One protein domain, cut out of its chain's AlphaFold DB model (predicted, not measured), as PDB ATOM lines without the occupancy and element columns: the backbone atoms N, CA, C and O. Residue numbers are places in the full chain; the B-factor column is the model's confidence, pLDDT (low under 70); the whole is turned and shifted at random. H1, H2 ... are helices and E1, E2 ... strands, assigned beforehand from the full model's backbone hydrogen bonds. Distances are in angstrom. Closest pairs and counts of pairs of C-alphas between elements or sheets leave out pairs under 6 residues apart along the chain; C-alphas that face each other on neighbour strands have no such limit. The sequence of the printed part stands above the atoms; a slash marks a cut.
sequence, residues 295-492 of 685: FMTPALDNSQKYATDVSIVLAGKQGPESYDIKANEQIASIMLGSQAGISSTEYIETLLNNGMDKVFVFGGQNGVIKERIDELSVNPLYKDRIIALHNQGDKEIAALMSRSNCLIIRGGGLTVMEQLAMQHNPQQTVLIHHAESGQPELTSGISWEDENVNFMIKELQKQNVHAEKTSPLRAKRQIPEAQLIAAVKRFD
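What this domain is: This is residues 295 to 492 of the 685 residues of the protein "Dot/Icm system substrate protein SdbA" of Legionella shakespearei DSM 23087 (UniProt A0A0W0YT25). A twisted sheet of six parallel strands makes the core of a three-layer body, with H1, H2 and H6 on one face and H3 and H5 on the other; H4 packs on H5. The hairpin of E1 and E2 lies outside this sheet and packs on H3 through E1. The printed part has 198 residues, with six named helices and eight named strands in the order E1 E2 E3 H1 E4 H2 E5 H3 E6 H4 E7 H5 E8 H6. The sheet's order is E5 E4 E3 E6 E7 E8, and the class is mixed. The whole is compact and rounded, with a radius of gyration of the C-alphas of 15.7 A and spans of 42 by 36 by 29 A.

Where its parts are: After residues 295 to 309, with no named element, E1 is residues 310 to 316, from C-alpha 310 at (161.865, 201.060, 141.441), and E2 is 319 to 325. E3 is 331 to 335, H1 341 to 353 (20.1 A), E4 358 to 361, H2 367 to 376, E5 386 to 388, H3 394 to 403, E6 406 to 409, H4 413 to 421 and E7 429 to 433. H5 is 447 to 462, 22.8 A; E8 is 466 to 470; H6 is 472 to 490, 26.4 A, ending at C-alpha 490 (177.525, 210.905, 145.687), with a kink of 34 degrees near residue 479.

How they stand to each other: In the hairpin E1 and E2, antiparallel, N 312 and O 323 are 2.9 A apart. The C-alphas of Leu 314 in E1 and Glu 396 in H3 are their closest, 5.2 A apart. In the large sheet, N 387 and O 359 (E5 and E4) are 2.9 A apart, N 360 and O 332 (E4 and E3) 2.8 A, N 335 and O 408 (E3 and E6) 2.8 A, N 431 and O 407 (E6 and E7) 2.8 A, and N 470 and O 432 (E7 and E8) 2.8 A. Strand-helix-strand units, two parallel neighbour strands with a helix between, are E3 H1 E4, E4 H2 E5, E6 H4 E7 and E7 H5 E8; E5 H3 E6 is a split one, with E4 and E3 between its strands; each crossover is right-handed. H1 and H6 run along the strands at heights over the sheet of 8.1 A and 8.3 A; they touch through residues 472 to 479 of H6, closest at C-alphas Tyr 347 and Pro 472, 5.9 A. H1 touches H2 with residues 341 to 345, closest at C-alphas Gly 341 and Ile 369, 5.5 A. H4 only grazes the sheet and touches H5 at a shallow tilt of 11 degrees, closest at C-alphas Val 416 and Met 456, 6.3 A. In H4 and H5 every O i to N i+4 pair is within hydrogen-bond range; the others have H1 5 of 9, H2 5 of 6, H3 5 of 6 and H6 12 of 15.

The domain as a whole: The C-alphas of Gln 318 and Pro 440, the two farthest apart, are 45.6 A apart. The printed part has no cut, and its one long link, E7 to H5, has 13 residues. The mean pLDDT of the printed part is 90.9; residues 337 to 341, of which 341 belongs to H1, are under 70.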
ATOM      1  N   PHE A 295     169.774 186.747 148.123       92.38
ATOM      2  CA  PHE A 295     170.870 187.711 148.332       92.38
ATOM      3  C   PHE A 295     171.981 187.631 147.281       92.38
ATOM      4  O   PHE A 295     172.765 188.564 147.139       92.38
ATOM      5  N   MET A 296     172.045 186.525 146.538       89.75
ATOM      6  CA  MET A 296     173.043 186.287 145.492       89.75
ATOM      7  C   MET A 296     172.443 186.405 144.082       89.75
ATOM      8  O   MET A 296     173.133 186.153 143.097       89.75
ATOM      9  N   THR A 297     171.154 186.740 143.957       90.88
ATOM     10  CA  THR A 297     170.446 186.765 142.670       90.88
ATOM     11  C   THR A 297     170.475 188.171 142.057       90.88
ATOM     12  O   THR A 297     169.785 189.053 142.565       90.88
ATOM     13  N   PRO A 298     171.161 188.395 140.914       93.50
ATOM     14  CA  PRO A 298     171.297 189.736 140.329       93.50
ATOM     15  C   PRO A 298     169.969 190.409 139.958       93.50
ATOM     16  O   PRO A 298     169.855 191.626 140.018       93.50
ATOM     17  N   ALA A 299     168.937 189.635 139.605       94.06
ATOM     18  CA  ALA A 299     167.616 190.174 139.265       94.06
ATOM     19  C   ALA A 299     166.891 190.837 140.454       94.06
ATOM     20  O   ALA A 299     165.929 191.572 140.246       94.06
ATOM     21  N   LEU A 300     167.335 190.559 141.682       93.75
ATOM     22  CA  LEU A 300     166.792 191.128 142.915       93.75
ATOM     23  C   LEU A 300     167.673 192.254 143.465       93.75
ATOM     24  O   LEU A 300     167.311 192.870 144.459       93.75
ATOM     25  N   ASP A 301     168.813 192.538 142.836       95.94
ATOM     26  CA  ASP A 301     169.727 193.584 143.274       95.94
ATOM     27  C   ASP A 301     169.251 194.967 142.801       95.94
ATOM     28  O   ASP A 301     169.127 195.253 141.606       95.94
ATOM     29  N   ASN A 302     168.986 195.842 143.767       97.12
ATOM     30  CA  ASN A 302     168.584 197.226 143.557       97.12
ATOM     31  C   ASN A 302     169.621 198.231 144.091       97.12
ATOM     32  O   ASN A 302     169.317 199.422 144.182       97.12
ATOM     33  N   SER A 303     170.848 197.787 144.392       96.50
ATOM     34  CA  SER A 303     171.933 198.628 144.920       96.50
ATOM     35  C   SER A 303     172.287 199.805 144.011       96.50
ATOM     36  O   SER A 303     172.648 200.871 144.492       96.50
ATOM     37  N   GLN A 304     172.107 199.680 142.696       96.00
ATOM     38  CA  GLN A 304     172.392 200.763 141.743       96.00
ATOM     39  C   GLN A 304     171.181 201.668 141.444       96.00
ATOM     40  O   GLN A 304     171.285 202.588 140.639       96.00
ATOM     41  N   LYS A 305     170.022 201.440 142.081       95.38
ATOM     42  CA  LYS A 305     168.744 202.101 141.742       95.38
ATOM     43  C   LYS A 305     168.340 203.215 142.712       95.38
ATOM     44  O   LYS A 305     167.159 203.409 142.988       95.38
ATOM     45  N   TYR A 306     169.308 203.952 143.259       93.94
ATOM     46  CA  TYR A 306     169.026 205.042 144.209       93.94
ATOM     47  C   TYR A 306     168.460 206.283 143.510       93.94
ATOM     48  O   TYR A 306     167.598 206.962 144.061       93.94
ATOM     49  N   ALA A 307     168.902 206.559 142.281       91.94
ATOM     50  CA  ALA A 307     168.489 207.718 141.485       91.94
ATOM     51  C   ALA A 307     167.401 207.392 140.442       91.94
ATOM     52  O   ALA A 307     167.151 208.185 139.540       91.94
ATOM     53  N   THR A 308     166.761 206.225 140.542       93.88
ATOM     54  CA  THR A 308     165.739 205.759 139.593       93.88
ATOM     55  C   THR A 308     164.530 205.217 140.335       93.88
ATOM     56  O   THR A 308     164.684 204.621 141.401       93.88
ATOM     57  N   ASP A 309     163.348 205.356 139.744       95.81
ATOM     58  CA  ASP A 309     162.139 204.706 140.248       95.81
ATOM     59  C   ASP A 309     162.308 203.176 140.242       95.81
ATOM     60  O   ASP A 309     162.819 202.586 139.285       95.81
ATOM     61  N   VAL A 310     161.869 202.520 141.315       96.44
ATOM     62  CA  VAL A 310     161.865 201.060 141.441       96.44
ATOM     63  C   VAL A 310     160.591 200.604 142.142       96.44
ATOM     64  O   VAL A 310     160.169 201.206 143.124       96.44
ATOM     65  N   SER A 311     159.986 199.526 141.645       96.50
ATOM     66  CA  SER A 311     158.875 198.855 142.322       96.50
ATOM     67  C   SER A 311     159.393 197.575 142.962       96.50
ATOM     68  O   SER A 311     160.045 196.764 142.296       96.50
ATOM     69  N   ILE A 312     159.144 197.412 144.258       96.00
ATOM     70  CA  ILE A 312     159.501 196.208 145.008       96.00
ATOM     71  C   ILE A 312     158.229 195.486 145.439       96.00
ATOM     72  O   ILE A 312     157.278 196.106 145.908       96.00
ATOM     73  N   VAL A 313     158.215 194.165 145.286       95.75
ATOM     74  CA  VAL A 313     157.101 193.325 145.733       95.75
ATOM     75  C   VAL A 313     157.499 192.680 147.052       95.75
ATOM     76  O   VAL A 313     158.535 192.021 147.120       95.75
ATOM     77  N   LEU A 314     156.690 192.888 148.087       95.44
ATOM     78  CA  LEU A 314     156.895 192.375 149.441       95.44
ATOM     79  C   LEU A 314     155.728 191.470 149.851       95.44
ATOM     80  O   LEU A 314     154.630 191.560 149.306       95.44
ATOM     81  N   ALA A 315     155.940 190.597 150.831       92.12
ATOM     82  CA  ALA A 315     154.885 189.750 151.371       92.12
ATOM     83  C   ALA A 315     153.952 190.561 152.288       92.12
ATOM     84  O   ALA A 315     154.384 191.091 153.317       92.12
ATOM     85  N   GLY A 316     152.670 190.616 151.930       88.94
ATOM     86  CA  GLY A 316     151.604 191.277 152.678       88.94
ATOM     87  C   GLY A 316     150.629 190.302 153.343       88.94
ATOM     88  O   GLY A 316     150.709 189.081 153.187       88.94
ATOM     89  N   LYS A 317     149.665 190.845 154.097       82.38
ATOM     90  CA  LYS A 317     148.693 190.038 154.866       82.38
ATOM     91  C   LYS A 317     147.738 189.248 153.971       82.38
ATOM     92  O   LYS A 317     147.319 188.152 154.330       82.38
ATOM     93  N   GLN A 318     147.346 189.847 152.847       86.62
ATOM     94  CA  GLN A 318     146.367 189.299 151.899       86.62
ATOM     95  C   GLN A 318     147.020 188.751 150.621       86.62
ATOM     96  O   GLN A 318     146.321 188.348 149.696       86.62
ATOM     97  N   GLY A 319     148.353 188.720 150.576       88.44
ATOM     98  CA  GLY A 319     149.130 188.354 149.399       88.44
ATOM     99  C   GLY A 319     150.296 189.317 149.179       88.44
ATOM    100  O   GLY A 319     150.552 190.168 150.028       88.44
ATOM    101  N   PRO A 320     151.028 189.172 148.065       93.44
ATOM    102  CA  PRO A 320     152.101 190.089 147.702       93.44
ATOM    103  C   PRO A 320     151.588 191.523 147.502       93.44
ATOM    104  O   PRO A 320     150.552 191.735 146.875       93.44
ATOM    105  N   GLU A 321     152.335 192.500 148.005       94.56
ATOM    106  CA  GLU A 321     152.048 193.934 147.928       94.56
ATOM    107  C   GLU A 321     153.186 194.648 147.187       94.56
ATOM    108  O   GLU A 321     154.359 194.372 147.434       94.56
ATOM    109  N   SER A 322     152.846 195.563 146.274       94.56
ATOM    110  CA  SER A 322     153.828 196.345 145.513       94.56
ATOM    111  C   SER A 322     154.060 197.698 146.173       94.56
ATOM    112  O   SER A 322     153.105 198.397 146.509       94.56
ATOM    113  N   TYR A 323     155.323 198.079 146.312       95.12
ATOM    114  CA  TYR A 323     155.744 199.357 146.867       95.12
ATOM    115  C   TYR A 323     156.582 200.096 145.831       95.12
ATOM    116  O   TYR A 323     157.674 199.653 145.470       95.12
ATOM    117  N   ASP A 324     156.081 201.242 145.380       95.62
ATOM    118  CA  ASP A 324     156.815 202.120 144.477       95.62
ATOM    119  C   ASP A 324     157.717 203.056 145.288       95.62
ATOM    120  O   ASP A 324     157.264 203.805 146.164       95.62
ATOM    121  N   ILE A 325     159.010 202.991 144.990       95.94
ATOM    122  CA  ILE A 325     160.052 203.841 145.555       95.94
ATOM    123  C   ILE A 325     160.522 204.777 144.449       95.94
ATOM    124  O   ILE A 325     160.958 204.328 143.386       95.94
ATOM    125  N   LYS A 326     160.433 206.081 144.695       95.25
ATOM    126  CA  LYS A 326     160.819 207.105 143.723       95.25
ATOM    127  C   LYS A 326     162.328 207.317 143.683       95.25
ATOM    128  O   LYS A 326     163.060 206.994 144.623       95.25
ATOM    129  N   ALA A 327     162.803 207.864 142.568       92.88
ATOM    130  CA  ALA A 327     164.175 208.332 142.442       92.88
ATOM    131  C   ALA A 327     164.542 209.269 143.607       92.88
ATOM    132  O   ALA A 327     163.786 210.175 143.951       92.88
ATOM    133  N   ASN A 328     165.721 209.056 144.196       91.25
ATOM    134  CA  ASN A 328     166.274 209.789 145.341       91.25
ATOM    135  C   ASN A 328     165.506 209.656 146.667       91.25
ATOM    136  O   ASN A 328     165.964 210.204 147.671       91.25
ATOM    137  N   GLU A 329     164.405 208.897 146.705       93.56
ATOM    138  CA  GLU A 329     163.687 208.612 147.946       93.56
ATOM    139  C   GLU A 329     164.613 207.874 148.928       93.56
ATOM    140  O   GLU A 329     165.248 206.871 148.568       93.56
ATOM    141  N   GLN A 330     164.705 208.408 150.151       94.81
ATOM    142  CA  GLN A 330     165.553 207.921 151.234       94.81
ATOM    143  C   GLN A 330     164.830 206.827 152.011       94.81
ATOM    144  O   GLN A 330     163.862 207.078 152.727       94.81
ATOM    145  N   ILE A 331     165.315 205.599 151.878       97.56
ATOM    146  CA  ILE A 331     164.686 204.417 152.457       97.56
ATOM    147  C   ILE A 331     165.558 203.857 153.573       97.56
ATOM    148  O   ILE A 331     166.752 203.625 153.378       97.56
ATOM    149  N   ALA A 332     164.951 203.574 154.719       98.19
ATOM    150  CA  ALA A 332     165.591 202.816 155.782       98.19
ATOM    151  C   ALA A 332     164.906 201.465 155.995       98.19
ATOM    152  O   ALA A 332     163.684 201.357 155.893       98.19
ATOM    153  N   SER A 333     165.694 200.453 156.348       97.62
ATOM    154  CA  SER A 333     165.202 199.126 156.718       97.62
ATOM    155  C   SER A 333     165.759 198.690 158.069       97.62
ATOM    156  O   SER A 333     166.971 198.699 158.280       97.62
ATOM    157  N   ILE A 334     164.875 198.266 158.971       95.38
ATOM    158  CA  ILE A 334     165.218 197.788 160.314       95.38
ATOM    159  C   ILE A 334     164.962 196.283 160.385       95.38
ATOM    160  O   ILE A 334     163.813 195.837 160.360       95.38
ATOM    161  N   MET A 335     166.032 195.498 160.502       90.75
ATOM    162  CA  MET A 335     166.008 194.038 160.595       90.75
ATOM    163  C   MET A 335     166.665 193.564 161.895       90.75
ATOM    164  O   MET A 335     167.732 192.949 161.906       90.75
ATOM    165  N   LEU A 336     165.998 193.847 163.013       82.38
ATOM    166  CA  LEU A 336     166.396 193.349 164.337       82.38
ATOM    167  C   LEU A 336     165.512 192.184 164.824       82.38
ATOM    168  O   LEU A 336     165.858 191.483 165.777       82.38
ATOM    169  N   GLY A 337     164.388 191.949 164.136       66.44
ATOM    170  CA  GLY A 337     163.463 190.846 164.385       66.44
ATOM    171  C   GLY A 337     162.833 190.862 165.782       66.44
ATOM    172  O   GLY A 337     162.861 191.850 166.512       66.44
ATOM    173  N   SER A 338     162.282 189.719 166.201       57.72
ATOM    174  CA  SER A 338     161.687 189.542 167.537       57.72
ATOM    175  C   SER A 338     162.711 189.472 168.678       57.72
ATOM    176  O   SER A 338     162.322 189.244 169.823       57.72
ATOM    177  N   GLN A 339     164.007 189.585 168.379       60.94
ATOM    178  CA  GLN A 339     165.102 189.519 169.352       60.94
ATOM    179  C   GLN A 339     165.624 190.908 169.762       60.94
ATOM    180  O   GLN A 339     166.451 190.982 170.652       60.94
ATOM    181  N   ALA A 340     165.131 192.003 169.169       59.81
ATOM    182  CA  ALA A 340     165.371 193.378 169.644       59.81
ATOM    183  C   ALA A 340     164.142 194.266 169.390       59.81
ATOM    184  O   ALA A 340     164.223 195.363 168.829       59.81
ATOM    185  N   GLY A 341     162.956 193.746 169.719       66.12
ATOM    186  CA  GLY A 341     161.699 194.381 169.320       66.12
ATOM    187  C   GLY A 341     161.555 195.819 169.825       66.12
ATOM    188  O   GLY A 341     161.118 196.682 169.072       66.12
ATOM    189  N   ILE A 342     161.997 196.094 171.057       74.56
ATOM    190  CA  ILE A 342     161.937 197.436 171.654       74.56
ATOM    191  C   ILE A 342     162.876 198.390 170.910       74.56
ATOM    192  O   ILE A 342     162.415 199.389 170.358       74.56
ATOM    193  N   SER A 343     164.159 198.041 170.781       81.62
ATOM    194  CA  SER A 343     165.142 198.890 170.095       81.62
ATOM    195  C   SER A 343     164.784 199.164 168.637       81.62
ATOM    196  O   SER A 343     165.065 200.248 168.137       81.62
ATOM    197  N   SER A 344     164.095 198.235 167.961       82.69
ATOM    198  CA  SER A 344     163.588 198.455 166.596       82.69
ATOM    199  C   SER A 344     162.740 199.721 166.493       82.69
ATOM    200  O   SER A 344     162.830 200.439 165.506       82.69
ATOM    201  N   THR A 345     161.936 200.002 167.518       86.81
ATOM    202  CA  THR A 345     161.019 201.147 167.534       86.81
ATOM    203  C   THR A 345     161.721 202.454 167.893       86.81
ATOM    204  O   THR A 345     161.355 203.503 167.373       86.81
ATOM    205  N   GLU A 346     162.786 202.396 168.695       89.69
ATOM    206  CA  GLU A 346     163.581 203.565 169.103       89.69
ATOM    207  C   GLU A 346     164.368 204.176 167.931       89.69
ATOM    208  O   GLU A 346     164.602 205.386 167.881       89.69
ATOM    209  N   TYR A 347     164.736 203.361 166.939       93.81
ATOM    210  CA  TYR A 347     165.375 203.856 165.721       93.81
ATOM    211  C   TYR A 347     164.410 204.594 164.782       93.81
ATOM    212  O   TYR A 347     164.865 205.452 164.026       93.81
ATOM    213  N   ILE A 348     163.104 204.291 164.809       94.12
ATOM    214  CA  ILE A 348     162.127 204.811 163.832       94.12
ATOM    215  C   ILE A 348     162.076 206.339 163.865       94.12
ATOM    216  O   ILE A 348     162.263 206.978 162.831       94.12
ATOM    217  N   GLU A 349     161.862 206.931 165.041       91.06
ATOM    218  CA  GLU A 349     161.790 208.392 165.177       91.06
ATOM    219  C   GLU A 349     163.103 209.048 164.759       91.06
ATOM    220  O   GLU A 349     163.099 210.039 164.030       91.06
ATOM    221  N   THR A 350     164.236 208.466 165.163       93.00
ATOM    222  CA  THR A 350     165.559 208.979 164.799       93.00
ATOM    223  C   THR A 350     165.752 208.984 163.279       93.00
ATOM    224  O   THR A 350     166.204 209.983 162.727       93.00
ATOM    225  N   LEU A 351     165.360 207.919 162.576       95.69
ATOM    226  CA  LEU A 351     165.432 207.844 161.113       95.69
ATOM    227  C   LEU A 351     164.510 208.867 160.433       95.69
ATOM    228  O   LEU A 351     164.941 209.581 159.526       95.69
ATOM    229  N   LEU A 352     163.252 208.964 160.871       94.06
ATOM    230  CA  LEU A 352     162.261 209.862 160.270       94.06
ATOM    231  C   LEU A 352     162.606 211.340 160.485       94.06
ATOM    232  O   LEU A 352     162.456 212.136 159.553       94.06
ATOM    233  N   ASN A 353     163.092 211.694 161.679       90.12
ATOM    234  CA  ASN A 353     163.522 213.052 162.027       90.12
ATOM    235  C   ASN A 353     164.772 213.480 161.259       90.12
ATOM    236  O   ASN A 353     164.946 214.665 160.993       90.12
ATOM    237  N   ASN A 354     165.603 212.522 160.851       89.69
ATOM    238  CA  ASN A 354     166.740 212.784 159.979       89.69
ATOM    239  C   ASN A 354     166.372 212.680 158.492       89.69
ATOM    240  O   ASN A 354     167.245 212.675 157.648       89.69
ATOM    241  N   GLY A 355     165.092 212.647 158.116       88.94
ATOM    242  CA  GLY A 355     164.699 212.820 156.713       88.94
ATOM    243  C   GLY A 355     164.602 211.539 155.885       88.94
ATOM    244  O   GLY A 355     164.482 211.640 154.666       88.94
ATOM    245  N   MET A 356     164.572 210.351 156.502       94.94
ATOM    246  CA  MET A 356     164.196 209.116 155.791       94.94
ATOM    247  C   MET A 356     162.739 209.189 155.343       94.94
ATOM    248  O   MET A 356     161.857 209.348 156.178       94.94
ATOM    249  N   ASP A 357     162.456 209.071 154.052       95.38
ATOM    250  CA  ASP A 357     161.100 209.174 153.509       95.38
ATOM    251  C   ASP A 357     160.218 208.012 153.969       95.38
ATOM    252  O   ASP A 357     159.100 208.251 154.427       95.38
ATOM    253  N   LYS A 358     160.752 206.782 153.952       96.81
ATOM    254  CA  LYS A 358     160.080 205.575 154.457       96.81
ATOM    255  C   LYS A 358     161.007 204.736 155.335       96.81
ATOM    256  O   LYS A 358     162.200 204.599 155.054       96.81
ATOM    257  N   VAL A 359     160.435 204.121 156.368       97.56
ATOM    258  CA  VAL A 359     161.105 203.178 157.271       97.56
ATOM    259  C   VAL A 359     160.365 201.845 157.239       97.56
ATOM    260  O   VAL A 359     159.241 201.730 157.729       97.56
ATOM    261  N   PHE A 360     161.008 200.825 156.681       97.00
ATOM    262  CA  PHE A 360     160.499 199.459 156.644       97.00
ATOM    263  C   PHE A 360     160.967 198.689 157.881       97.00
ATOM    264  O   PHE A 360     162.162 198.625 158.173       97.00
ATOM    265  N   VAL A 361     160.033 198.078 158.610       94.50
ATOM    266  CA  VAL A 361     160.323 197.378 159.872       94.50
ATOM    267  C   VAL A 361     160.015 195.893 159.729       94.50
ATOM    268  O   VAL A 361     158.851 195.480 159.750       94.50
ATOM    269  N   PHE A 362     161.057 195.068 159.605       90.81
ATOM    270  CA  PHE A 362     160.916 193.615 159.516       90.81
ATOM    271  C   PHE A 362     160.403 193.032 160.832       90.81
ATOM    272  O   PHE A 362     160.957 193.278 161.904       90.81
ATOM    273  N   GLY A 363     159.339 192.228 160.752       85.12
ATOM    274  CA  GLY A 363     158.677 191.696 161.942       85.12
ATOM    275  C   GLY A 363     157.872 192.747 162.712       85.12
ATOM    276  O   GLY A 363     157.441 192.463 163.829       85.12
ATOM    277  N   GLY A 364     157.617 193.921 162.118       84.44
ATOM    278  CA  GLY A 364     156.826 195.004 162.712       84.44
ATOM    279  C   GLY A 364     155.387 194.617 163.069       84.44
ATOM    280  O   GLY A 364     154.713 195.344 163.783       84.44
ATOM    281  N   GLN A 365     154.923 193.454 162.611       83.81
ATOM    282  CA  GLN A 365     153.614 192.876 162.934       83.81
ATOM    283  C   GLN A 365     153.617 192.041 164.231       83.81
ATOM    284  O   GLN A 365     152.577 191.525 164.638       83.81
ATOM    285  N   ASN A 366     154.771 191.879 164.890       80.88
ATOM    286  CA  ASN A 366     154.853 191.307 166.234       80.88
ATOM    287  C   ASN A 366     154.121 192.220 167.227       80.88
ATOM    288  O   ASN A 366     154.380 193.415 167.219       80.88
ATOM    289  N   GLY A 367     153.268 191.672 168.101       78.69
ATOM    290  CA  GLY A 367     152.397 192.462 168.985       78.69
ATOM    291  C   GLY A 367     153.098 193.599 169.738       78.69
ATOM    292  O   GLY A 367     152.605 194.718 169.704       78.69
ATOM    293  N   VAL A 368     154.278 193.345 170.320       77.88
ATOM    294  CA  VAL A 368     155.032 194.361 171.084       77.88
ATOM    295  C   VAL A 368     155.558 195.479 170.178       77.88
ATOM    296  O   VAL A 368     155.498 196.652 170.529       77.88
ATOM    297  N   ILE A 369     156.072 195.125 168.997       85.62
ATOM    298  CA  ILE A 369     156.607 196.104 168.037       85.62
ATOM    299  C   ILE A 369     155.454 196.885 167.404       85.62
ATOM    300  O   ILE A 369     155.531 198.101 167.251       85.62
ATOM    301  N   LYS A 370     154.374 196.180 167.063       88.81
ATOM    302  CA  LYS A 370     153.200 196.726 166.401       88.81
ATOM    303  C   LYS A 370     152.505 197.773 167.256       88.81
ATOM    304  O   LYS A 370     152.206 198.836 166.736       88.81
ATOM    305  N   GLU A 371     152.275 197.488 168.536       87.94
ATOM    306  CA  GLU A 371     151.653 198.438 169.465       87.94
ATOM    307  C   GLU A 371     152.415 199.767 169.474       87.94
ATOM    308  O   GLU A 371     151.835 200.829 169.263       87.94
ATOM    309  N   ARG A 372     153.743 199.699 169.576       87.94
ATOM    310  CA  ARG A 372     154.590 200.889 169.580       87.94
ATOM    311  C   ARG A 372     154.661 201.592 168.219       87.94
ATOM    312  O   ARG A 372     154.717 202.818 168.172       87.94
ATOM    313  N   ILE A 373     154.633 200.854 167.107       90.50
ATOM    314  CA  ILE A 373     154.498 201.446 165.764       90.50
ATOM    315  C   ILE A 373     153.153 202.164 165.622       90.50
ATOM    316  O   ILE A 373     153.111 203.266 165.074       90.50
ATOM    317  N   ASP A 374     152.066 201.562 166.103       91.25
ATOM    318  CA  ASP A 374     150.723 202.131 166.027       91.25
ATOM    319  C   ASP A 374     150.653 203.434 166.854       91.25
ATOM    320  O   ASP A 374     150.106 204.424 166.371       91.25
ATOM    321  N   GLU A 375     151.303 203.489 168.027       91.31
ATOM    322  CA  GLU A 375     151.477 204.720 168.822       91.31
ATOM    323  C   GLU A 375     152.244 205.814 168.062       91.31
ATOM    324  O   GLU A 375     151.796 206.961 168.009       91.31
ATOM    325  N   LEU A 376     153.376 205.474 167.436       89.94
ATOM    326  CA  LEU A 376     154.158 206.422 166.631       89.94
ATOM    327  C   LEU A 376     153.374 206.925 165.412       89.94
ATOM    328  O   LEU A 376     153.494 208.088 165.023       89.94
ATOM    329  N   SER A 377     152.534 206.067 164.832       90.25
ATOM    330  CA  SER A 377     151.720 206.368 163.648       90.25
ATOM    331  C   SER A 377     150.551 207.319 163.936       90.25
ATOM    332  O   SER A 377     149.930 207.819 162.995       90.25
ATOM    333  N   VAL A 378     150.258 207.612 165.212       91.06
ATOM    334  CA  VAL A 378     149.316 208.680 165.599       91.06
ATOM    335  C   VAL A 378     149.850 210.054 165.184       91.06
ATOM    336  O   VAL A 378     149.058 210.940 164.858       91.06
ATOM    337  N   ASN A 379     151.175 210.239 165.146       88.62
ATOM    338  CA  ASN A 379     151.788 211.472 164.668       88.62
ATOM    339  C   ASN A 379     151.594 211.607 163.141       88.62
ATOM    340  O   ASN A 379     152.155 210.806 162.386       88.62
ATOM    341  N   PRO A 380     150.876 212.639 162.646       89.31
ATOM    342  CA  PRO A 380     150.641 212.823 161.213       89.31
ATOM    343  C   PRO A 380     151.918 212.950 160.372       89.31
ATOM    344  O   PRO A 380     151.883 212.645 159.188       89.31
ATOM    345  N   LEU A 381     153.040 213.376 160.968       87.81
ATOM    346  CA  LEU A 381     154.333 213.492 160.278       87.81
ATOM    347  C   LEU A 381     155.000 212.140 160.001       87.81
ATOM    348  O   LEU A 381     155.893 212.061 159.153       87.81
ATOM    349  N   TYR A 382     154.618 211.105 160.749       91.50
ATOM    350  CA  TYR A 382     155.155 209.743 160.643       91.50
ATOM    351  C   TYR A 382     154.166 208.785 159.988       91.50
ATOM    352  O   TYR A 382     154.563 207.754 159.439       91.50
ATOM    353  N   LYS A 383     152.881 209.143 160.031       85.56
ATOM    354  CA  LYS A 383     151.800 208.437 159.363       85.56
ATOM    355  C   LYS A 383     152.152 208.199 157.889       85.56
ATOM    356  O   LYS A 383     152.674 209.080 157.215       85.56
ATOM    357  N   ASP A 384     151.923 206.971 157.430       89.12
ATOM    358  CA  ASP A 384     152.216 206.468 156.076       89.12
ATOM    359  C   ASP A 384     153.711 206.343 155.704       89.12
ATOM    360  O   ASP A 384     154.041 205.810 154.644       89.12
ATOM    361  N   ARG A 385     154.636 206.751 156.585       94.88
ATOM    362  CA  ARG A 385     156.092 206.597 156.391       94.88
ATOM    363  C   ARG A 385     156.666 205.373 157.099       94.88
ATOM    364  O   ARG A 385     157.763 204.933 156.760       94.88
ATOM    365  N   ILE A 386     155.947 204.812 158.070       95.38
ATOM    366  CA  ILE A 386     156.341 203.589 158.779       95.38
ATOM    367  C   ILE A 386     155.629 202.394 158.144       95.38
ATOM    368  O   ILE A 386     154.403 202.309 158.166       95.38
ATOM    369  N   ILE A 387     156.396 201.447 157.606       94.56
ATOM    370  CA  ILE A 387     155.871 200.266 156.915       94.56
ATOM    371  C   ILE A 387     156.192 199.031 157.756       94.56
ATOM    372  O   ILE A 387     157.310 198.508 157.749       94.56
ATOM    373  N   ALA A 388     155.202 198.570 158.520       92.50
ATOM    374  CA  ALA A 388     155.324 197.391 159.371       92.50
ATOM    375  C   ALA A 388     155.188 196.106 158.541       92.50
ATOM    376  O   ALA A 388     154.090 195.732 158.125       92.50
ATOM    377  N   LEU A 389     156.294 195.392 158.339       92.12
ATOM    378  CA  LEU A 389     156.326 194.203 157.491       92.12
ATOM    379  C   LEU A 389     155.967 192.922 158.254       92.12
ATOM    380  O   LEU A 389     156.326 192.726 159.422       92.12
ATOM    381  N   HIS A 390     155.304 192.006 157.544       87.94
ATOM    382  CA  HIS A 390     155.157 190.605 157.945       87.94
ATOM    383  C   HIS A 390     156.486 189.844 157.794       87.94
ATOM    384  O   HIS A 390     157.506 190.417 157.409       87.94
ATOM    385  N   ASN A 391     156.480 188.537 158.072       85.88
ATOM    386  CA  ASN A 391     157.608 187.672 157.732       85.88
ATOM    387  C   ASN A 391     157.847 187.713 156.216       85.88
ATOM    388  O   ASN A 391     156.942 187.411 155.444       85.88
ATOM    389  N   GLN A 392     159.060 188.087 155.820       90.75
ATOM    390  CA  GLN A 392     159.475 188.208 154.424       90.75
ATOM    391  C   GLN A 392     160.323 186.997 154.016       90.75
ATOM    392  O   GLN A 392     161.062 186.450 154.844       90.75
ATOM    393  N   GLY A 393     160.215 186.579 152.754       89.25
ATOM    394  CA  GLY A 393     161.118 185.603 152.155       89.25
ATOM    395  C   GLY A 393     162.463 186.235 151.796       89.25
ATOM    396  O   GLY A 393     162.684 187.437 151.950       89.25
ATOM    397  N   ASP A 394     163.404 185.413 151.346       90.25
ATOM    398  CA  ASP A 394     164.739 185.879 150.968       90.25
ATOM    399  C   ASP A 394     164.715 186.843 149.776       90.25
ATOM    400  O   ASP A 394     165.486 187.802 149.755       90.25
ATOM    401  N   LYS A 395     163.811 186.627 148.814       93.38
ATOM    402  CA  LYS A 395     163.686 187.486 147.636       93.38
ATOM    403  C   LYS A 395     163.239 188.897 147.994       93.38
ATOM    404  O   LYS A 395     163.836 189.863 147.523       93.38
ATOM    405  N   GLU A 396     162.212 188.999 148.832       95.50
ATOM    406  CA  GLU A 396     161.659 190.272 149.287       95.50
ATOM    407  C   GLU A 396     162.687 191.032 150.136       95.50
ATOM    408  O   GLU A 396     162.899 192.230 149.934       95.50
ATOM    409  N   ILE A 397     163.383 190.326 151.040       94.81
ATOM    410  CA  ILE A 397     164.435 190.919 151.874       94.81
ATOM    411  C   ILE A 397     165.574 191.458 151.002       94.81
ATOM    412  O   ILE A 397     165.934 192.624 151.142       94.81
ATOM    413  N   ALA A 398     166.122 190.652 150.086       95.19
ATOM    414  CA  ALA A 398     167.245 191.061 149.242       95.19
ATOM    415  C   ALA A 398     166.905 192.278 148.362       95.19
ATOM    416  O   ALA A 398     167.697 193.221 148.267       95.19
ATOM    417  N   ALA A 399     165.701 192.297 147.777       96.69
ATOM    418  CA  ALA A 399     165.233 193.401 146.941       96.69
ATOM    419  C   ALA A 399     165.114 194.726 147.705       96.69
ATOM    420  O   ALA A 399     165.514 195.771 147.186       96.69
ATOM    421  N   LEU A 400     164.590 194.688 148.933       97.56
ATOM    422  CA  LEU A 400     164.440 195.875 149.771       97.56
ATOM    423  C   LEU A 400     165.770 196.313 150.402       97.56
ATOM    424  O   LEU A 400     166.086 197.505 150.402       97.56
ATOM    425  N   MET A 401     166.566 195.375 150.923       96.56
ATOM    426  CA  MET A 401     167.829 195.699 151.594       96.56
ATOM    427  C   MET A 401     168.838 196.320 150.632       96.56
ATOM    428  O   MET A 401     169.428 197.343 150.969       96.56
ATOM    429  N   SER A 402     168.985 195.780 149.420       96.38
ATOM    430  CA  SER A 402     169.877 196.363 148.408       96.38
ATOM    431  C   SER A 402     169.434 197.766 147.971       96.38
ATOM    432  O   SER A 402     170.282 198.604 147.683       96.38
ATOM    433  N   ARG A 403     168.126 198.079 147.983       97.06
ATOM    434  CA  ARG A 403     167.622 199.435 147.689       97.06
ATOM    435  C   ARG A 403     167.744 200.413 148.866       97.06
ATOM    436  O   ARG A 403     167.694 201.621 148.645       97.06
ATOM    437  N   SER A 404     167.831 199.944 150.104       97.88
ATOM    438  CA  SER A 404     167.710 200.814 151.283       97.88
ATOM    439  C   SER A 404     168.959 201.665 151.505       97.88
ATOM    440  O   SER A 404     170.043 201.125 151.673       97.88
ATOM    441  N   ASN A 405     168.810 202.984 151.611       97.38
ATOM    442  CA  ASN A 405     169.892 203.923 151.919       97.38
ATOM    443  C   ASN A 405     170.541 203.640 153.282       97.38
ATOM    444  O   ASN A 405     171.759 203.751 153.413       97.38
ATOM    445  N   CYS A 406     169.740 203.243 154.273       98.19
ATOM    446  CA  CYS A 406     170.209 202.887 155.608       98.19
ATOM    447  C   CYS A 406     169.658 201.525 156.044       98.19
ATOM    448  O   CYS A 406     168.459 201.259 155.947       98.19
ATOM    449  N   LEU A 407     170.538 200.668 156.546       97.81
ATOM    450  CA  LEU A 407     170.211 199.370 157.118       97.81
ATOM    451  C   LEU A 407     170.539 199.381 158.607       97.81
ATOM    452  O   LEU A 407     171.651 199.729 158.986       97.81
ATOM    453  N   ILE A 408     169.592 198.953 159.440       96.31
ATOM    454  CA  ILE A 408     169.822 198.698 160.864       96.31
ATOM    455  C   ILE A 408     169.616 197.209 161.114       96.31
ATOM    456  O   ILE A 408     168.495 196.709 161.031       96.31
ATOM    457  N   ILE A 409     170.701 196.492 161.394       93.75
ATOM    458  CA  ILE A 409     170.726 195.022 161.464       93.75
ATOM    459  C   ILE A 409     171.372 194.526 162.762       93.75
ATOM    460  O   ILE A 409     172.046 195.286 163.451       93.75
ATOM    461  N   ARG A 410     171.190 193.244 163.100       87.06
ATOM    462  CA  ARG A 410     171.982 192.560 164.143       87.06
ATOM    463  C   ARG A 410     173.198 191.834 163.562       87.06
ATOM    464  O   ARG A 410     173.225 191.508 162.377       87.06
ATOM    465  N   GLY A 411     174.169 191.552 164.427       82.81
ATOM    466  CA  GLY A 411     175.473 190.979 164.090       82.81
ATOM    467  C   GLY A 411     175.545 189.461 163.920       82.81
ATOM    468  O   GLY A 411     176.644 188.919 163.821       82.81
ATOM    469  N   GLY A 412     174.412 188.752 163.905       82.50
ATOM    470  CA  GLY A 412     174.398 187.288 163.824       82.50
ATOM    471  C   GLY A 412     175.145 186.742 162.597       82.50
ATOM    472  O   GLY A 412     175.098 187.340 161.522       82.50
ATOM    473  N   GLY A 413     175.795 185.579 162.742       78.88
ATOM    474  CA  GLY A 413     176.699 185.023 161.725       78.88
ATOM    475  C   GLY A 413     176.096 184.891 160.325       78.88
ATOM    476  O   GLY A 413     176.725 185.292 159.346       78.88
ATOM    477  N   LEU A 414     174.842 184.433 160.205       87.00
ATOM    478  CA  LEU A 414     174.178 184.362 158.901       87.00
ATOM    479  C   LEU A 414     173.842 185.743 158.325       87.00
ATOM    480  O   LEU A 414     174.094 185.962 157.148       87.00
ATOM    481  N   THR A 415     173.321 186.672 159.132       89.31
ATOM    482  CA  THR A 415     173.033 188.043 158.677       89.31
ATOM    483  C   THR A 415     174.296 188.701 158.129       89.31
ATOM    484  O   THR A 415     174.263 189.310 157.064       89.31
ATOM    485  N   VAL A 416     175.425 188.519 158.821       92.62
ATOM    486  CA  VAL A 416     176.736 188.993 158.372       92.62
ATOM    487  C   VAL A 416     177.123 188.364 157.034       92.62
ATOM    488  O   VAL A 416     177.493 189.080 156.109       92.62
ATOM    489  N   MET A 417     176.998 187.042 156.889       92.31
ATOM    490  CA  MET A 417     177.294 186.369 155.619       92.31
ATOM    491  C   MET A 417     176.369 186.815 154.477       92.31
ATOM    492  O   MET A 417     176.832 186.945 153.349       92.31
ATOM    493  N   GLU A 418     175.093 187.091 154.756       93.81
ATOM    494  CA  GLU A 418     174.136 187.624 153.780       93.81
ATOM    495  C   GLU A 418     174.517 189.034 153.317       93.81
ATOM    496  O   GLU A 418     174.495 189.294 152.116       93.81
ATOM    497  N   GLN A 419     174.933 189.920 154.231       95.25
ATOM    498  CA  GLN A 419     175.449 191.242 153.849       95.25
ATOM    499  C   GLN A 419     176.735 191.125 153.026       95.25
ATOM    500  O   GLN A 419     176.861 191.746 151.982       95.25
ATOM    501  N   LEU A 420     177.671 190.263 153.427       94.50
ATOM    502  CA  LEU A 420     178.916 190.058 152.678       94.50
ATOM    503  C   LEU A 420     178.709 189.461 151.274       94.50
ATOM    504  O   LEU A 420     179.584 189.603 150.415       94.50
ATOM    505  N   ALA A 421     177.598 188.756 151.047       93.62
ATOM    506  CA  ALA A 421     177.243 188.184 149.751       93.62
ATOM    507  C   ALA A 421     176.514 189.185 148.836       93.62
ATOM    508  O   ALA A 421     176.674 189.136 147.612       93.62
ATOM    509  N   MET A 422     175.717 190.080 149.426       94.50
ATOM    510  CA  MET A 422     174.902 191.065 148.717       94.50
ATOM    511  C   MET A 422     175.767 192.173 148.090       94.50
ATOM    512  O   MET A 422     176.858 192.492 148.562       94.50
ATOM    513  N   GLN A 423     175.291 192.771 146.996       94.88
ATOM    514  CA  GLN A 423     175.883 194.004 146.474       94.88
ATOM    515  C   GLN A 423     175.399 195.213 147.281       94.88
ATOM    516  O   GLN A 423     174.224 195.313 147.635       94.88
ATOM    517  N   HIS A 424     176.309 196.149 147.524       96.38
ATOM    518  CA  HIS A 424     176.042 197.368 148.275       96.38
ATOM    519  C   HIS A 424     176.328 198.602 147.419       96.38
ATOM    520  O   HIS A 424     177.243 198.611 146.593       96.38
ATOM    521  N   ASN A 425     175.556 199.666 147.634       96.25
ATOM    522  CA  ASN A 425     175.884 200.978 147.084       96.25
ATOM    523  C   ASN A 425     176.935 201.661 147.982       96.25
ATOM    524  O   ASN A 425     176.771 201.619 149.200       96.25
ATOM    525  N   PRO A 426     177.952 202.363 147.450       95.12
ATOM    526  CA  PRO A 426     178.876 203.152 148.277       95.12
ATOM    527  C   PRO A 426     178.191 204.213 149.164       95.12
ATOM    528  O   PRO A 426     178.670 204.537 150.249       95.12
ATOM    529  N   GLN A 427     177.039 204.735 148.727       95.00
ATOM    530  CA  GLN A 427     176.199 205.676 149.482       95.00
ATOM    531  C   GLN A 427     175.347 204.983 150.558       95.00
ATOM    532  O   GLN A 427     174.659 205.651 151.327       95.00
ATOM    533  N   GLN A 428     175.331 203.649 150.603       97.56
ATOM    534  CA  GLN A 428     174.591 202.904 151.609       97.56
ATOM    535  C   GLN A 428     175.287 202.978 152.965       97.56
ATOM    536  O   GLN A 428     176.515 202.981 153.073       97.56
ATOM    537  N   THR A 429     174.461 202.988 154.003       97.94
ATOM    538  CA  THR A 429     174.892 202.884 155.389       97.94
ATOM    539  C   THR A 429     174.387 201.596 156.014       97.94
ATOM    540  O   THR A 429     173.209 201.265 155.890       97.94
ATOM    541  N   VAL A 430     175.266 200.892 156.722       98.19
ATOM    542  CA  VAL A 430     174.938 199.684 157.482       98.19
ATOM    543  C   VAL A 430     175.302 199.898 158.946       98.19
ATOM    544  O   VAL A 430     176.472 199.888 159.323       98.19
ATOM    545  N   LEU A 431     174.292 200.078 159.788       97.38
ATOM    546  CA  LEU A 431     174.448 200.226 161.226       97.38
ATOM    547  C   LEU A 431     174.117 198.906 161.927       97.38
ATOM    548  O   LEU A 431     173.043 198.329 161.732       97.38
ATOM    549  N   ILE A 432     175.030 198.423 162.769       95.50
ATOM    550  CA  ILE A 432     174.866 197.147 163.466       95.50
ATOM    551  C   ILE A 432     174.473 197.387 164.918       95.50
ATOM    552  O   ILE A 432     175.288 197.830 165.729       95.50
ATOM    553  N   HIS A 433     173.233 197.062 165.257       92.00
ATOM    554  CA  HIS A 433     172.670 197.248 166.585       92.00
ATOM    555  C   HIS A 433     173.384 196.406 167.649       92.00
ATOM    556  O   HIS A 433     173.520 195.190 167.516       92.00
ATOM    557  N   HIS A 434     173.748 197.082 168.732       89.62
ATOM    558  CA  HIS A 434     174.220 196.535 169.993       89.62
ATOM    559  C   HIS A 434     173.468 197.216 171.141       89.62
ATOM    560  O   HIS A 434     172.998 198.352 171.009       89.62
ATOM    561  N   ALA A 435     173.374 196.526 172.274       81.38
ATOM    562  CA  ALA A 435     172.780 197.088 173.478       81.38
ATOM    563  C   ALA A 435     173.672 198.180 174.089       81.38
ATOM    564  O   ALA A 435     174.900 198.154 173.973       81.38
ATOM    565  N   GLU A 436     173.046 199.127 174.786       82.25
ATOM    566  CA  GLU A 436     173.758 200.131 175.576       82.25
ATOM    567  C   GLU A 436     174.395 199.468 176.802       82.25
ATOM    568  O   GLU A 436     173.696 198.952 177.672       82.25
ATOM    569  N   SER A 437     175.723 199.493 176.897       71.88
ATOM    570  CA  SER A 437     176.466 198.889 178.015       71.88
ATOM    571  C   SER A 437     177.176 199.921 178.901       71.88
ATOM    572  O   SER A 437     177.881 199.551 179.838       71.88
ATOM    573  N   GLY A 438     177.040 201.218 178.591       71.31
ATOM    574  CA  GLY A 438     177.803 202.304 179.221       71.31
ATOM    575  C   GLY A 438     179.311 202.267 178.930       71.31
ATOM    576  O   GLY A 438     180.035 203.170 179.343       71.31
ATOM    577  N   GLN A 439     179.793 201.247 178.213       77.50
ATOM    578  CA  GLN A 439     181.183 201.123 177.793       77.50
ATOM    579  C   GLN A 439     181.450 201.964 176.532       77.50
ATOM    580  O   GLN A 439     180.550 202.147 175.701       77.50
ATOM    581  N   PRO A 440     182.692 202.451 176.338       78.62
ATOM    582  CA  PRO A 440     183.075 203.160 175.116       78.62
ATOM    583  C   PRO A 440     182.910 202.304 173.854       78.62
ATOM    584  O   PRO A 440     182.511 202.813 172.805       78.62
ATOM    585  N   GLU A 441     183.155 200.998 173.952       86.38
ATOM    586  CA  GLU A 441     182.972 200.053 172.853       86.38
ATOM    587  C   GLU A 441     181.630 199.317 172.964       86.38
ATOM    588  O   GLU A 441     181.264 198.805 174.022       86.38
ATOM    589  N   LEU A 442     180.899 199.258 171.848       89.06
ATOM    590  CA  LEU A 442     179.673 198.473 171.748       89.06
ATOM    591  C   LEU A 442     179.996 196.989 171.550       89.06
ATOM    592  O   LEU A 442     180.774 196.612 170.670       89.06
ATOM    593  N   THR A 443     179.349 196.150 172.356       86.12
ATOM    594  CA  THR A 443     179.543 194.696 172.392       86.12
ATOM    595  C   THR A 443     178.210 194.006 172.667       86.12
ATOM    596  O   THR A 443     177.395 194.484 173.452       86.12
ATOM    597  N   SER A 444     177.982 192.881 171.994       80.94
ATOM    598  CA  SER A 444     176.883 191.941 172.255       80.94
ATOM    599  C   SER A 444     177.190 191.075 173.483       80.94
ATOM    600  O   SER A 444     176.347 190.335 173.980       80.94
ATOM    601  N   GLY A 445     178.447 191.147 173.934       79.25
ATOM    602  CA  GLY A 445     179.128 190.274 174.869       79.25
ATOM    603  C   GLY A 445     179.289 188.836 174.407       79.25
ATOM    604  O   GLY A 445     179.806 188.024 175.174       79.25
ATOM    605  N   ILE A 446     178.921 188.538 173.169       83.69
ATOM    606  CA  ILE A 446     179.123 187.256 172.523       83.69
ATOM    607  C   ILE A 446     180.306 187.413 171.563       83.69
ATOM    608  O   ILE A 446     180.222 188.115 170.557       83.69
ATOM    609  N   SER A 447     181.427 186.749 171.864       87.00
ATOM    610  CA  SER A 447     182.699 186.994 171.166       87.00
ATOM    611  C   SER A 447     182.634 186.755 169.659       87.00
ATOM    612  O   SER A 447     183.266 187.481 168.899       87.00
ATOM    613  N   TRP A 448     181.891 185.744 169.201       86.44
ATOM    614  CA  TRP A 448     181.776 185.470 167.766       86.44
ATOM    615  C   TRP A 448     180.865 186.465 167.051       86.44
ATOM    616  O   TRP A 448     181.141 186.797 165.905       86.44
ATOM    617  N   GLU A 449     179.813 186.964 167.705       87.12
ATOM    618  CA  GLU A 449     178.935 187.980 167.123       87.12
ATOM    619  C   GLU A 449     179.712 189.292 166.955       87.12
ATOM    620  O   GLU A 449     179.748 189.846 165.857       87.12
ATOM    621  N   ASP A 450     180.447 189.715 167.985       90.12
ATOM    622  CA  ASP A 450     181.274 190.925 167.925       90.12
ATOM    623  C   ASP A 450     182.364 190.837 166.849       90.12
ATOM    624  O   ASP A 450     182.552 191.779 166.076       90.12
ATOM    625  N   GLU A 451     183.060 189.701 166.753       91.50
ATOM    626  CA  GLU A 451     184.120 189.506 165.761       91.50
ATOM    627  C   GLU A 451     183.578 189.350 164.333       91.50
ATOM    628  O   GLU A 451     184.185 189.869 163.392       91.50
ATOM    629  N   ASN A 452     182.419 188.704 164.147       91.56
ATOM    630  CA  ASN A 452     181.740 188.667 162.850       91.56
ATOM    631  C   ASN A 452     181.385 190.085 162.385       91.56
ATOM    632  O   ASN A 452     181.607 190.434 161.224       91.56
ATOM    633  N   VAL A 453     180.866 190.918 163.293       94.00
ATOM    634  CA  VAL A 453     180.529 192.316 163.004       94.00
ATOM    635  C   VAL A 453     181.769 193.130 162.668       94.00
ATOM    636  O   VAL A 453     181.768 193.845 161.667       94.00
ATOM    637  N   ASN A 454     182.832 193.006 163.463       94.75
ATOM    638  CA  ASN A 454     184.100 193.692 163.215       94.75
ATOM    639  C   ASN A 454     184.652 193.339 161.824       94.75
ATOM    640  O   ASN A 454     185.074 194.221 161.072       94.75
ATOM    641  N   PHE A 455     184.598 192.056 161.455       93.69
ATOM    642  CA  PHE A 455     184.988 191.601 160.125       93.69
ATOM    643  C   PHE A 455     184.094 192.204 159.033       93.69
ATOM    644  O   PHE A 455     184.607 192.746 158.056       93.69
ATOM    645  N   MET A 456     182.771 192.159 159.206       95.25
ATOM    646  CA  MET A 456     181.817 192.705 158.238       95.25
ATOM    647  C   MET A 456     182.036 194.195 157.988       95.25
ATOM    648  O   MET A 456     182.125 194.608 156.836       95.25
ATOM    649  N   ILE A 457     182.165 194.990 159.055       96.81
ATOM    650  CA  ILE A 457     182.428 196.432 158.971       96.81
ATOM    651  C   ILE A 457     183.669 196.681 158.115       96.81
ATOM    652  O   ILE A 457     183.621 197.467 157.172       96.81
ATOM    653  N   LYS A 458     184.759 195.958 158.389       95.69
ATOM    654  CA  LYS A 458     186.009 196.093 157.641       95.69
ATOM    655  C   LYS A 458     185.846 195.750 156.158       95.69
ATOM    656  O   LYS A 458     186.380 196.461 155.310       95.69
ATOM    657  N   GLU A 459     185.135 194.676 155.823       94.50
ATOM    658  CA  GLU A 459     184.916 194.285 154.423       94.50
ATOM    659  C   GLU A 459     183.960 195.224 153.674       94.50
ATOM    660  O   GLU A 459     184.153 195.463 152.481       94.50
ATOM    661  N   LEU A 460     182.963 195.797 154.351       95.75
ATOM    662  CA  LEU A 460     182.074 196.810 153.772       95.75
ATOM    663  C   LEU A 460     182.809 198.139 153.551       95.75
ATOM    664  O   LEU A 460     182.703 198.734 152.480       95.75
ATOM    665  N   GLN A 461     183.640 198.568 154.502       94.88
ATOM    666  CA  GLN A 461     184.451 199.782 154.368       94.88
ATOM    667  C   GLN A 461     185.460 199.686 153.215       94.88
ATOM    668  O   GLN A 461     185.646 200.657 152.486       94.88
ATOM    669  N   LYS A 462     186.051 198.506 152.966       94.19
ATOM    670  CA  LYS A 462     186.876 198.263 151.763       94.19
ATOM    671  C   LYS A 462     186.107 198.455 150.453       94.19
ATOM    672  O   LYS A 462     186.716 198.762 149.435       94.19
ATOM    673  N   GLN A 463     184.790 198.263 150.474       92.62
ATOM    674  CA  GLN A 463     183.890 198.502 149.343       92.62
ATOM    675  C   GLN A 463     183.354 199.943 149.320       92.62
ATOM    676  O   GLN A 463     182.416 200.242 148.586       92.62
ATOM    677  N   ASN A 464     183.940 200.840 150.121       93.06
ATOM    678  CA  ASN A 464     183.497 202.216 150.305       93.06
ATOM    679  C   ASN A 464     182.039 202.329 150.792       93.06
ATOM    680  O   ASN A 464     181.364 203.317 150.520       93.06
ATOM    681  N   VAL A 465     181.538 201.338 151.533       95.81
ATOM    682  CA  VAL A 465     180.227 201.381 152.202       95.81
ATOM    683  C   VAL A 465     180.434 201.892 153.626       95.81
ATOM    684  O   VAL A 465     181.380 201.481 154.299       95.81
ATOM    685  N   HIS A 466     179.580 202.807 154.099       96.50
ATOM    686  CA  HIS A 466     179.668 203.263 155.492       96.50
ATOM    687  C   HIS A 466     179.075 202.193 156.409       96.50
ATOM    688  O   HIS A 466     177.912 201.826 156.258       96.50
ATOM    689  N   ALA A 467     179.872 201.668 157.336       97.31
ATOM    690  CA  ALA A 467     179.425 200.638 158.263       97.31
ATOM    691  C   ALA A 467     180.036 200.837 159.649       97.31
ATOM    692  O   ALA A 467     181.234 201.101 159.767       97.31
ATOM    693  N   GLU A 468     179.219 200.684 160.692       96.06
ATOM    694  CA  GLU A 468     179.650 200.842 162.084       96.06
ATOM    695  C   GLU A 468     178.695 200.174 163.086       96.06
ATOM    696  O   GLU A 468     177.517 199.936 162.810       96.06
ATOM    697  N   LYS A 469     179.201 199.884 164.291       95.62
ATOM    698  CA  LYS A 469     178.358 199.463 165.416       95.62
ATOM    699  C   LYS A 469     177.532 200.653 165.907       95.62
ATOM    700  O   LYS A 469     178.047 201.761 166.051       95.62
ATOM    701  N   THR A 470     176.267 200.411 166.221       94.69
ATOM    702  CA  THR A 470     175.330 201.432 166.687       94.69
ATOM    703  C   THR A 470     174.500 200.945 167.864       94.69
ATOM    704  O   THR A 470     174.413 199.755 168.161       94.69
ATOM    705  N   SER A 471     173.819 201.888 168.485       92.69
ATOM    706  CA  SER A 471     172.813 201.706 169.515       92.69
ATOM    707  C   SER A 471     171.796 202.851 169.379       92.69
ATOM    708  O   SER A 471     172.084 203.833 168.686       92.69
ATOM    709  N   PRO A 472     170.600 202.768 169.977       91.12
ATOM    710  CA  PRO A 472     169.598 203.828 169.857       91.12
ATOM    711  C   PRO A 472     170.111 205.213 170.283       91.12
ATOM    712  O   PRO A 472     169.747 206.216 169.668       91.12
ATOM    713  N   LEU A 473     171.003 205.295 171.281       91.25
ATOM    714  CA  LEU A 473     171.614 206.564 171.680       91.25
ATOM    715  C   LEU A 473     172.602 207.078 170.629       91.25
ATOM    716  O   LEU A 473     172.525 208.245 170.247       91.25
ATOM    717  N   ARG A 474     173.513 206.221 170.146       93.31
ATOM    718  CA  ARG A 474     174.550 206.615 169.174       93.31
ATOM    719  C   ARG A 474     173.973 206.940 167.801       93.31
ATOM    720  O   ARG A 474     174.447 207.864 167.142       93.31
ATOM    721  N   ALA A 475     172.899 206.258 167.407       94.75
ATOM    722  CA  ALA A 475     172.220 206.481 166.135       94.75
ATOM    723  C   ALA A 475     171.702 207.912 165.958       94.75
ATOM    724  O   ALA A 475     171.624 208.382 164.826       94.75
ATOM    725  N   LYS A 476     171.416 208.635 167.052       93.81
ATOM    726  CA  LYS A 476     171.020 210.053 166.999       93.81
ATOM    727  C   LYS A 476     172.053 210.933 166.303       93.81
ATOM    728  O   LYS A 476     171.668 211.896 165.651       93.81
ATOM    729  N   ARG A 477     173.336 210.584 166.426       94.56
ATOM    730  CA  ARG A 477     174.445 211.254 165.745       94.56
ATOM    731  C   ARG A 477     174.862 210.516 164.469       94.56
ATOM    732  O   ARG A 477     174.996 211.145 163.427       94.56
ATOM    733  N   GLN A 478     174.997 209.190 164.535       95.88
ATOM    734  CA  GLN A 478     175.506 208.384 163.417       95.88
ATOM    735  C   GLN A 478     174.610 208.441 162.171       95.88
ATOM    736  O   GLN A 478     175.117 208.439 161.057       95.88
ATOM    737  N   ILE A 479     173.279 208.520 162.320       96.31
ATOM    738  CA  ILE A 479     172.365 208.628 161.169       96.31
ATOM    739  C   ILE A 479     172.577 209.944 160.394       96.31
ATOM    740  O   ILE A 479     172.789 209.869 159.182       96.31
ATOM    741  N   PRO A 480     172.545 211.136 161.024       95.44
ATOM    742  CA  PRO A 480     172.841 212.379 160.313       95.44
ATOM    743  C   PRO A 480     174.269 212.427 159.740       95.44
ATOM    744  O   PRO A 480     174.444 212.882 158.609       95.44
ATOM    745  N   GLU A 481     175.283 211.915 160.454       96.25
ATOM    746  CA  GLU A 481     176.646 211.778 159.902       96.25
ATOM    747  C   GLU A 481     176.638 210.940 158.621       96.25
ATOM    748  O   GLU A 481     177.129 211.376 157.581       96.25
ATOM    749  N   ALA A 482     176.023 209.763 158.676       95.81
ATOM    750  CA  ALA A 482     175.939 208.832 157.567       95.81
ATOM    751  C   ALA A 482     175.242 209.418 156.331       95.81
ATOM    752  O   ALA A 482     175.655 209.146 155.204       95.81
ATOM    753  N   GLN A 483     174.220 210.254 156.518       93.81
ATOM    754  CA  GLN A 483     173.561 210.949 155.409       93.81
ATOM    755  C   GLN A 483     174.480 211.950 154.721       93.81
ATOM    756  O   GLN A 483     174.531 211.997 153.490       93.81
ATOM    757  N   LEU A 484     175.230 212.723 155.504       94.56
ATOM    758  CA  LEU A 484     176.191 213.665 154.952       94.56
ATOM    759  C   LEU A 484     177.348 212.929 154.260       94.56
ATOM    760  O   LEU A 484     177.752 213.320 153.169       94.56
ATOM    761  N   ILE A 485     177.812 211.808 154.824       95.38
ATOM    762  CA  ILE A 485     178.797 210.915 154.194       95.38
ATOM    763  C   ILE A 485     178.269 210.376 152.857       95.38
ATOM    764  O   ILE A 485     178.982 210.398 151.855       95.38
ATOM    765  N   ALA A 486     177.017 209.912 152.813       93.50
ATOM    766  CA  ALA A 486     176.388 209.428 151.588       93.50
ATOM    767  C   ALA A 486     176.299 210.531 150.520       93.50
ATOM    768  O   ALA A 486     176.566 210.267 149.346       93.50
ATOM    769  N   ALA A 487     175.987 211.767 150.924       92.56
ATOM    770  CA  ALA A 487     175.994 212.919 150.031       92.56
ATOM    771  C   ALA A 487     177.407 213.211 149.500       92.56
ATOM    772  O   ALA A 487     177.577 213.333 148.291       92.56
ATOM    773  N   VAL A 488     178.437 213.230 150.352       93.50
ATOM    774  CA  VAL A 488     179.835 213.415 149.915       93.50
ATOM    775  C   VAL A 488     180.239 212.361 148.890       93.50
ATOM    776  O   VAL A 488     180.717 212.712 147.817       93.50
ATOM    777  N   LYS A 489     179.960 211.081 149.158       92.12
ATOM    778  CA  LYS A 489     180.270 209.984 148.227       92.12
ATOM    779  C   LYS A 489     179.514 210.083 146.903       92.12
ATOM    780  O   LYS A 489     180.002 209.613 145.880       92.12
ATOM    781  N   ARG A 490     178.307 210.655 146.907       88.69
ATOM    782  CA  ARG A 490     177.525 210.905 145.687       88.69
ATOM    783  C   ARG A 490     178.165 211.984 144.813       88.69
ATOM    784  O   ARG A 490     178.091 211.875 143.592       88.69
ATOM    785  N   PHE A 491     178.760 213.001 145.430       85.12
ATOM    786  CA  PHE A 491     179.381 214.146 144.761       85.12
ATOM    787  C   PHE A 491     180.910 214.108 144.868       85.12
ATOM    788  O   PHE A 491     181.544 215.153 145.025       85.12
ATOM    789  N   ASP A 492     181.508 212.916 144.809       81.38
ATOM    790  CA  ASP A 492     182.962 212.761 144.873       81.38
ATOM    791  C   ASP A 492     183.650 213.633 143.805       81.38
ATOM    792  O   ASP A 492     183.194 213.725 142.663       81.38
TER     793      ASP A 492